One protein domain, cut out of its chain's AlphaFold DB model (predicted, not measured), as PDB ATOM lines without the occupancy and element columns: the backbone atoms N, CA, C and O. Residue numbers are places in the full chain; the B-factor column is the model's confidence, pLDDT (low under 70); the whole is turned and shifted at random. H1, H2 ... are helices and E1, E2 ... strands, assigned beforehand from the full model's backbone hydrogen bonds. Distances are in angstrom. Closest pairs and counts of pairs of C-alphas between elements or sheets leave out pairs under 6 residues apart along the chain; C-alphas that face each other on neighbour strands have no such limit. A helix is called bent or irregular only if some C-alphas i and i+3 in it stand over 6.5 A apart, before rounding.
ATOM      1  N   GLU A 224     277.020 568.533 497.567       95.81
ATOM      2  CA  GLU A 224     277.483 567.764 498.720       95.81
ATOM      3  C   GLU A 224     276.313 567.059 499.429       95.81
ATOM      4  O   GLU A 224     276.362 565.851 499.660       95.81
ATOM      5  N   GLU A 225     275.227 567.785 499.703       96.81
ATOM      6  CA  GLU A 225     274.016 567.234 500.326       96.81
ATOM      7  C   GLU A 225     273.385 566.111 499.491       96.81
ATOM      8  O   GLU A 225     273.030 565.060 500.031       96.81
ATOM      9  N   ASN A 226     273.289 566.297 498.172       97.38
ATOM     10  CA  ASN A 226     272.780 565.285 497.250       97.38
ATOM     11  C   ASN A 226     273.661 564.033 497.234       97.38
ATOM     12  O   ASN A 226     273.142 562.917 497.242       97.38
ATOM     13  N   ALA A 227     274.988 564.196 497.235       96.12
ATOM     14  CA  ALA A 227     275.923 563.078 497.269       96.12
ATOM     15  C   ALA A 227     275.787 562.263 498.565       96.12
ATOM     16  O   ALA A 227     275.728 561.034 498.505       96.12
ATOM     17  N   VAL A 228     275.661 562.936 499.714       96.81
ATOM     18  CA  VAL A 228     275.409 562.291 501.012       96.81
ATOM     19  C   VAL A 228     274.085 561.524 500.991       96.81
ATOM     20  O   VAL A 228     274.060 560.334 501.312       96.81
ATOM     21  N   ALA A 229     272.995 562.164 500.557       96.25
ATOM     22  CA  ALA A 229     271.686 561.520 500.475       96.25
ATOM     23  C   ALA A 229     271.715 560.292 499.551       96.25
ATOM     24  O   ALA A 229     271.227 559.223 499.921       96.25
ATOM     25  N   ASN A 230     272.351 560.408 498.381       96.06
ATOM     26  CA  ASN A 230     272.495 559.296 497.445       96.06
ATOM     27  C   ASN A 230     273.297 558.132 498.044       96.06
ATOM     28  O   ASN A 230     272.900 556.974 497.908       96.06
ATOM     29  N   GLY A 231     274.405 558.434 498.729       95.75
ATOM     30  CA  GLY A 231     275.233 557.439 499.410       95.75
ATOM     31  C   GLY A 231     274.451 556.669 500.476       95.75
ATOM     32  O   GLY A 231     274.480 555.437 500.491       95.75
ATOM     33  N   GLN A 232     273.682 557.381 501.304       95.88
ATOM     34  CA  GLN A 232     272.799 556.782 502.306       95.88
ATOM     35  C   GLN A 232     271.723 555.893 501.678       95.88
ATOM     36  O   GLN A 232     271.492 554.788 502.168       95.88
ATOM     37  N   ILE A 233     271.068 556.340 500.599       94.12
ATOM     38  CA  ILE A 233     270.045 555.543 499.905       94.12
ATOM     39  C   ILE A 233     270.666 554.265 499.338       94.12
ATOM     40  O   ILE A 233     270.125 553.178 499.539       94.12
ATOM     41  N   ALA A 234     271.821 554.368 498.679       93.75
ATOM     42  CA  ALA A 234     272.523 553.210 498.138       93.75
ATOM     43  C   ALA A 234     272.929 552.218 499.243       93.75
ATOM     44  O   ALA A 234     272.759 551.011 499.075       93.75
ATOM     45  N   ALA A 235     273.421 552.708 500.384       93.75
ATOM     46  CA  ALA A 235     273.780 551.870 501.526       93.75
ATOM     47  C   ALA A 235     272.559 551.187 502.165       93.75
ATOM     48  O   ALA A 235     272.590 549.980 502.406       93.75
ATOM     49  N   PHE A 236     271.454 551.920 502.343       90.88
ATOM     50  CA  PHE A 236     270.188 551.354 502.811       90.88
ATOM     51  C   PHE A 236     269.703 550.239 501.886       90.88
ATOM     52  O   PHE A 236     269.403 549.140 502.348       90.88
ATOM     53  N   ARG A 237     269.702 550.477 500.570       90.88
ATOM     54  CA  ARG A 237     269.316 549.466 499.577       90.88
ATOM     55  C   ARG A 237     270.192 548.217 499.660       90.88
ATOM     56  O   ARG A 237     269.648 547.120 499.696       90.88
ATOM     57  N   ARG A 238     271.520 548.364 499.770       90.19
ATOM     58  CA  ARG A 238     272.432 547.220 499.969       90.19
ATOM     59  C   ARG A 238     272.095 546.425 501.229       90.19
ATOM     60  O   ARG A 238     272.129 545.203 501.185       90.19
ATOM     61  N   SER A 239     271.729 547.100 502.318       85.56
ATOM     62  CA  SER A 239     271.365 546.432 503.575       85.56
ATOM     63  C   SER A 239     270.091 545.586 503.481       85.56
ATOM     64  O   SER A 239     269.922 544.650 504.253       85.56
ATOM     65  N   LEU A 240     269.206 545.894 502.527       83.81
ATOM     66  CA  LEU A 240     268.001 545.106 502.270       83.81
ATOM     67  C   LEU A 240     268.281 543.865 501.402       83.81
ATOM     68  O   LEU A 240     267.446 542.962 501.364       83.81
ATOM     69  N   GLY A 241     269.426 543.801 500.713       85.81
ATOM     70  CA  GLY A 241     269.774 542.699 499.813       85.81
ATOM     71  C   GLY A 241     268.706 542.469 498.738       85.81
ATOM     72  O   GLY A 241     268.229 543.414 498.109       85.81
ATOM     73  N   GLU A 242     268.298 541.213 498.556       83.50
ATOM     74  CA  GLU A 242     267.246 540.814 497.604       83.50
ATOM     75  C   GLU A 242     265.851 541.351 497.974       83.50
ATOM     76  O   GLU A 242     264.974 541.429 497.118       83.50
ATOM     77  N   ASN A 243     265.654 541.797 499.222       80.81
ATOM     78  CA  ASN A 243     264.394 542.389 499.683       80.81
ATOM     79  C   ASN A 243     264.275 543.886 499.349       80.81
ATOM     80  O   ASN A 243     263.290 544.528 499.722       80.81
ATOM     81  N   ALA A 244     265.281 544.482 498.696       84.44
ATOM     82  CA  ALA A 244     265.223 545.879 498.296       84.44
ATOM     83  C   ALA A 244     264.104 546.087 497.256       84.44
ATOM     84  O   ALA A 244     264.134 545.461 496.193       84.44
ATOM     85  N   PRO A 245     263.139 546.995 497.491       84.25
ATOM     86  CA  PRO A 245     262.129 547.295 496.485       84.25
ATOM     87  C   PRO A 245     262.769 547.931 495.235       84.25
ATOM     88  O   PRO A 245     263.906 548.431 495.301       84.25
ATOM     89  N   PRO A 246     262.040 547.979 494.103       88.81
ATOM     90  CA  PRO A 246     262.448 548.761 492.941       88.81
ATOM     91  C   PRO A 246     262.841 550.191 493.323       88.81
ATOM     92  O   PRO A 246     262.342 550.746 494.306       88.81
ATOM     93  N   GLU A 247     263.768 550.788 492.571       90.69
ATOM     94  CA  GLU A 247     264.129 552.185 492.810       90.69
ATOM     95  C   GLU A 247     262.929 553.096 492.581       90.69
ATOM     96  O   GLU A 247     262.300 553.067 491.526       90.69
ATOM     97  N   SER A 248     262.666 553.942 493.571       89.69
ATOM     98  CA  SER A 248     261.699 555.027 493.476       89.69
ATOM     99  C   SER A 248     262.439 556.359 493.371       89.69
ATOM    100  O   SER A 248     263.545 556.479 493.912       89.69
ATOM    101  N   PRO A 249     261.849 557.372 492.712       93.81
ATOM    102  CA  PRO A 249     262.407 558.714 492.713       93.81
ATOM    103  C   PRO A 249     262.601 559.257 494.134       93.81
ATOM    104  O   PRO A 249     261.734 559.110 494.996       93.81
ATOM    105  N   PHE A 250     263.742 559.900 494.349       93.50
ATOM    106  CA  PHE A 250     264.073 560.699 495.515       93.50
ATOM    107  C   PHE A 250     264.161 562.173 495.110       93.50
ATOM    108  O   PHE A 250     264.634 562.505 494.023       93.50
ATOM    109  N   ASP A 251     263.713 563.053 495.998       95.06
ATOM    110  CA  ASP A 251     263.715 564.498 495.792       95.06
ATOM    111  C   ASP A 251     265.100 565.094 496.083       95.06
ATOM    112  O   ASP A 251     265.381 565.540 497.201       95.06
ATOM    113  N   TYR A 252     265.966 565.128 495.070       96.19
ATOM    114  CA  TYR A 252     267.278 565.770 495.170       96.19
ATOM    115  C   TYR A 252     267.153 567.293 495.164       96.19
ATOM    116  O   TYR A 252     266.290 567.867 494.495       96.19
ATOM    117  N   ALA A 253     268.042 567.975 495.879       96.25
ATOM    118  CA  ALA A 253     268.132 569.424 495.846       96.25
ATOM    119  C   ALA A 253     268.544 569.892 494.446       96.25
ATOM    120  O   ALA A 253     269.514 569.387 493.881       96.25
ATOM    121  N   CYS A 254     267.867 570.900 493.895       95.62
ATOM    122  CA  CYS A 254     268.355 571.563 492.688       95.62
ATOM    123  C   CYS A 254     269.760 572.133 492.945       95.62
ATOM    124  O   CYS A 254     269.981 572.747 493.984       95.62
ATOM    125  N   GLU A 255     270.693 571.981 492.008       95.38
ATOM    126  CA  GLU A 255     272.090 572.448 492.049       95.38
ATOM    127  C   GLU A 255     272.316 573.702 491.185       95.38
ATOM    128  O   GLU A 255     273.447 574.006 490.803       95.38
ATOM    129  N   CYS A 256     271.265 574.462 490.859       94.69
ATOM    130  CA  CYS A 256     271.438 575.729 490.150       94.69
ATOM    131  C   CYS A 256     272.196 576.765 491.004       94.69
ATOM    132  O   CYS A 256     272.315 576.646 492.228       94.69
ATOM    133  N   ASN A 257     272.677 577.819 490.344       96.06
ATOM    134  CA  ASN A 257     273.403 578.922 490.978       96.06
ATOM    135  C   ASN A 257     272.469 579.989 491.588       96.06
ATOM    136  O   ASN A 257     272.928 581.044 492.015       96.06
ATOM    137  N   THR A 258     271.153 579.769 491.610       96.56
ATOM    138  CA  THR A 258     270.201 580.736 492.171       96.56
ATOM    139  C   THR A 258     270.173 580.615 493.695       96.56
ATOM    140  O   THR A 258     269.723 579.598 494.231       96.56
ATOM    141  N   LEU A 259     270.638 581.659 494.389       96.69
ATOM    142  CA  LEU A 259     270.472 581.814 495.839       96.69
ATOM    143  C   LEU A 259     268.985 581.758 496.220       96.69
ATOM    144  O   LEU A 259     268.125 582.229 495.472       96.69
ATOM    145  N   GLY A 260     268.671 581.126 497.347       95.50
ATOM    146  CA  GLY A 260     267.305 580.898 497.815       95.50
ATOM    147  C   GLY A 260     266.527 579.835 497.028       95.50
ATOM    148  O   GLY A 260     265.348 579.606 497.308       95.50
ATOM    149  N   CYS A 261     267.132 579.174 496.030       95.81
ATOM    150  CA  CYS A 261     266.448 578.132 495.267       95.81
ATOM    151  C   CYS A 261     266.125 576.927 496.155       95.81
ATOM    152  O   CYS A 261     267.025 576.198 496.584       95.81
ATOM    153  N   ALA A 262     264.823 576.694 496.342       94.25
ATOM    154  CA  ALA A 262     264.281 575.593 497.125       94.25
ATOM    155  C   ALA A 262     263.675 574.455 496.281       94.25
ATOM    156  O   ALA A 262     262.964 573.604 496.815       94.25
ATOM    157  N   ARG A 263     263.914 574.443 494.959       95.06
ATOM    158  CA  ARG A 263     263.365 573.406 494.074       95.06
ATOM    159  C   ARG A 263     263.989 572.045 494.359       95.06
ATOM    160  O   ARG A 263     265.184 571.944 494.646       95.06
ATOM    161  N   LEU A 264     263.170 571.018 494.183       95.25
ATOM    162  CA  LEU A 264     263.556 569.618 494.251       95.25
ATOM    163  C   LEU A 264     263.392 568.995 492.873       95.25
ATOM    164  O   LEU A 264     262.491 569.378 492.125       95.25
ATOM    165  N   VAL A 265     264.268 568.057 492.545       95.12
ATOM    166  CA  VAL A 265     264.245 567.336 491.278       95.12
ATOM    167  C   VAL A 265     264.104 565.848 491.593       95.12
ATOM    168  O   VAL A 265     265.038 565.259 492.146       95.12
ATOM    169  N   PRO A 266     262.948 565.240 491.281       95.19
ATOM    170  CA  PRO A 266     262.730 563.826 491.530       95.19
ATOM    171  C   PRO A 266     263.548 563.000 490.535       95.19
ATOM    172  O   PRO A 266     263.318 563.061 489.327       95.19
ATOM    173  N   LEU A 267     264.501 562.215 491.035       94.69
ATOM    174  CA  LEU A 267     265.323 561.299 490.237       94.69
ATOM    175  C   LEU A 267     265.468 559.971 490.969       94.69
ATOM    176  O   LEU A 267     265.486 559.938 492.195       94.69
ATOM    177  N   THR A 268     265.612 558.863 490.247       95.25
ATOM    178  CA  THR A 268     266.072 557.628 490.897       95.25
ATOM    179  C   THR A 268     267.546 557.772 491.303       95.25
ATOM    180  O   THR A 268     268.282 558.519 490.646       95.25
ATOM    181  N   PRO A 269     268.018 557.054 492.337       93.88
ATOM    182  CA  PRO A 269     269.433 557.048 492.713       93.88
ATOM    183  C   PRO A 269     270.371 556.719 491.549       93.88
ATOM    184  O   PRO A 269     271.381 557.397 491.343       93.88
ATOM    185  N   SER A 270     269.994 555.742 490.719       93.19
ATOM    186  CA  SER A 270     270.758 555.396 489.520       93.19
ATOM    187  C   SER A 270     270.777 556.527 488.485       93.19
ATOM    188  O   SER A 270     271.822 556.795 487.892       93.19
ATOM    189  N   ALA A 271     269.658 557.235 488.281       93.31
ATOM    190  CA  ALA A 271     269.597 558.370 487.357       93.31
ATOM    191  C   ALA A 271     270.444 559.557 487.845       93.31
ATOM    192  O   ALA A 271     271.161 560.166 487.053       93.31
ATOM    193  N   TYR A 272     270.420 559.850 489.149       93.44
ATOM    194  CA  TYR A 272     271.289 560.862 489.757       93.44
ATOM    195  C   TYR A 272     272.775 560.537 489.537       93.44
ATOM    196  O   TYR A 272     273.562 561.405 489.148       93.44
ATOM    197  N   GLN A 273     273.158 559.272 489.732       90.00
ATOM    198  CA  GLN A 273     274.533 558.824 489.523       90.00
ATOM    199  C   GLN A 273     274.946 558.894 488.044       90.00
ATOM    200  O   GLN A 273     276.046 559.356 487.740       90.00
ATOM    201  N   ALA A 274     274.056 558.508 487.124       88.56
ATOM    202  CA  ALA A 274     274.290 558.594 485.682       88.56
ATOM    203  C   ALA A 274     274.458 560.043 485.187       88.56
ATOM    204  O   ALA A 274     275.242 560.294 484.275       88.56
ATOM    205  N   ALA A 275     273.789 561.009 485.824       85.06
ATOM    206  CA  ALA A 275     273.930 562.436 485.533       85.06
ATOM    207  C   ALA A 275     275.246 563.056 486.057       85.06
ATOM    208  O   ALA A 275     275.421 564.275 486.006       85.06
ATOM    209  N   GLY A 276     276.165 562.254 486.612       76.94
ATOM    210  CA  GLY A 276     277.422 562.742 487.186       76.94
ATOM    211  C   GLY A 276     277.217 563.656 488.399       76.94
ATOM    212  O   GLY A 276     278.043 564.536 488.654       76.94
ATOM    213  N   GLY A 277     276.095 563.498 489.112       64.44
ATOM    214  CA  GLY A 277     275.735 564.349 490.245       64.44
ATOM    215  C   GLY A 277     275.513 565.809 489.848       64.44
ATOM    216  O   GLY A 277     275.965 566.710 490.548       64.44
ATOM    217  N   ALA A 278     274.927 566.062 488.676       71.94
ATOM    218  CA  ALA A 278     274.428 567.375 488.288       71.94
ATOM    219  C   ALA A 278     272.899 567.340 488.250       71.94
ATOM    220  O   ALA A 278     272.303 566.609 487.463       71.94
ATOM    221  N   VAL A 279     272.272 568.150 489.099       78.06
ATOM    222  CA  VAL A 279     270.812 568.224 489.220       78.06
ATOM    223  C   VAL A 279     270.372 569.644 488.895       78.06
ATOM    224  O   VAL A 279     270.604 570.565 489.668       78.06
ATOM    225  N   GLY A 280     269.765 569.858 487.734       71.38
ATOM    226  CA  GLY A 280     269.350 571.183 487.273       71.38
ATOM    227  C   GLY A 280     267.996 571.143 486.583       71.38
ATOM    228  O   GLY A 280     267.490 570.068 486.270       71.38
ATOM    229  N   HIS A 281     267.422 572.324 486.379       62.94
ATOM    230  CA  HIS A 281     266.290 572.523 485.480       62.94
ATOM    231  C   HIS A 281     266.780 573.000 484.111       62.94
ATOM    232  O   HIS A 281     267.791 573.747 484.087       62.94
TER     233      HIS A 281
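This is residues 224 to 281 of the 281 residues of the protein "Adenylate kinase family enzyme" of Flexivirga oryzae (UniProt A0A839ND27). A small antiparallel hairpin of two strands, E1 and E2, lies beside the first half of one long helix, H1, with E1 the strand nearer to it, and the short helix H2 packs on H1 near that same half. The far end of H1, residues 238 to 243, sticks out at one end of the long axis, and the loop between E1 and E2 reaches to the other end; after H2 the last residues fold back toward the hairpin. The printed part has 58 residues, with two named helices and two named strands in the order H1, E1, E2, H2; the class is mixed, helices and strands. The whole is only just compact, close to loose, with a radius of gyration of the C-alphas of 12.3 A, and its C-alphas span 41 by 18 by 17 A.

E1, residues 250 to 253, and E2, residues 264 to 267, form a hairpin, antiparallel with 138 degrees between their directions. The C-alphas of Asp 251 and Pro 266 face each other at 4.4 A. N 250 and O 267 are 2.8 A apart and N 265 and O 252 are 2.8 A apart, both within hydrogen-bond range. The closest C-alphas of E1 and H1, residues 224 to 243, are those of Tyr 252 and Asn 226, at 5.9 A. H1 and E2 are apart. H2, residues 269 to 274, touches H1, and of H1 residues 230 to 234 alone touch it; the closest C-alphas are those of Asn 230 and Pro 269, 6.1 A apart. H1 and H2 run opposite ways at a steep tilt of 59 degrees. The closest C-alphas of E1 and H2 are those of Phe 250 and Pro 269, at 7.1 A. In H2 each O i to N i+4 pair is within hydrogen-bond range; in H1 14 of 16 are.

E1 is 9.6 A long from first to last C-alpha and E2 9.4 A. H1 begins at C-alpha 224, (277.483, 567.764, 498.720), and ends at C-alpha 243, (264.394, 542.389, 499.683), a length of 28.6 A. It has a kink of 34 degrees near residue 237, and it is irregular, with C-alphas 239 and 242 9.2 A apart. H2 is 8.7 A long and ends at C-alpha 274, (274.290, 558.594, 485.682).

The two C-alphas farthest apart are those of Glu 242 and Leu 259, at 41.2 A. The printed part has no cut and ends at His 281, the chain's last residue. The link from E2 to H2 is tight; those from H1 to E1 and from E1 to E2 are short. Mean pLDDT of the printed part is 90.5, and residues 277 and 281 are under 70.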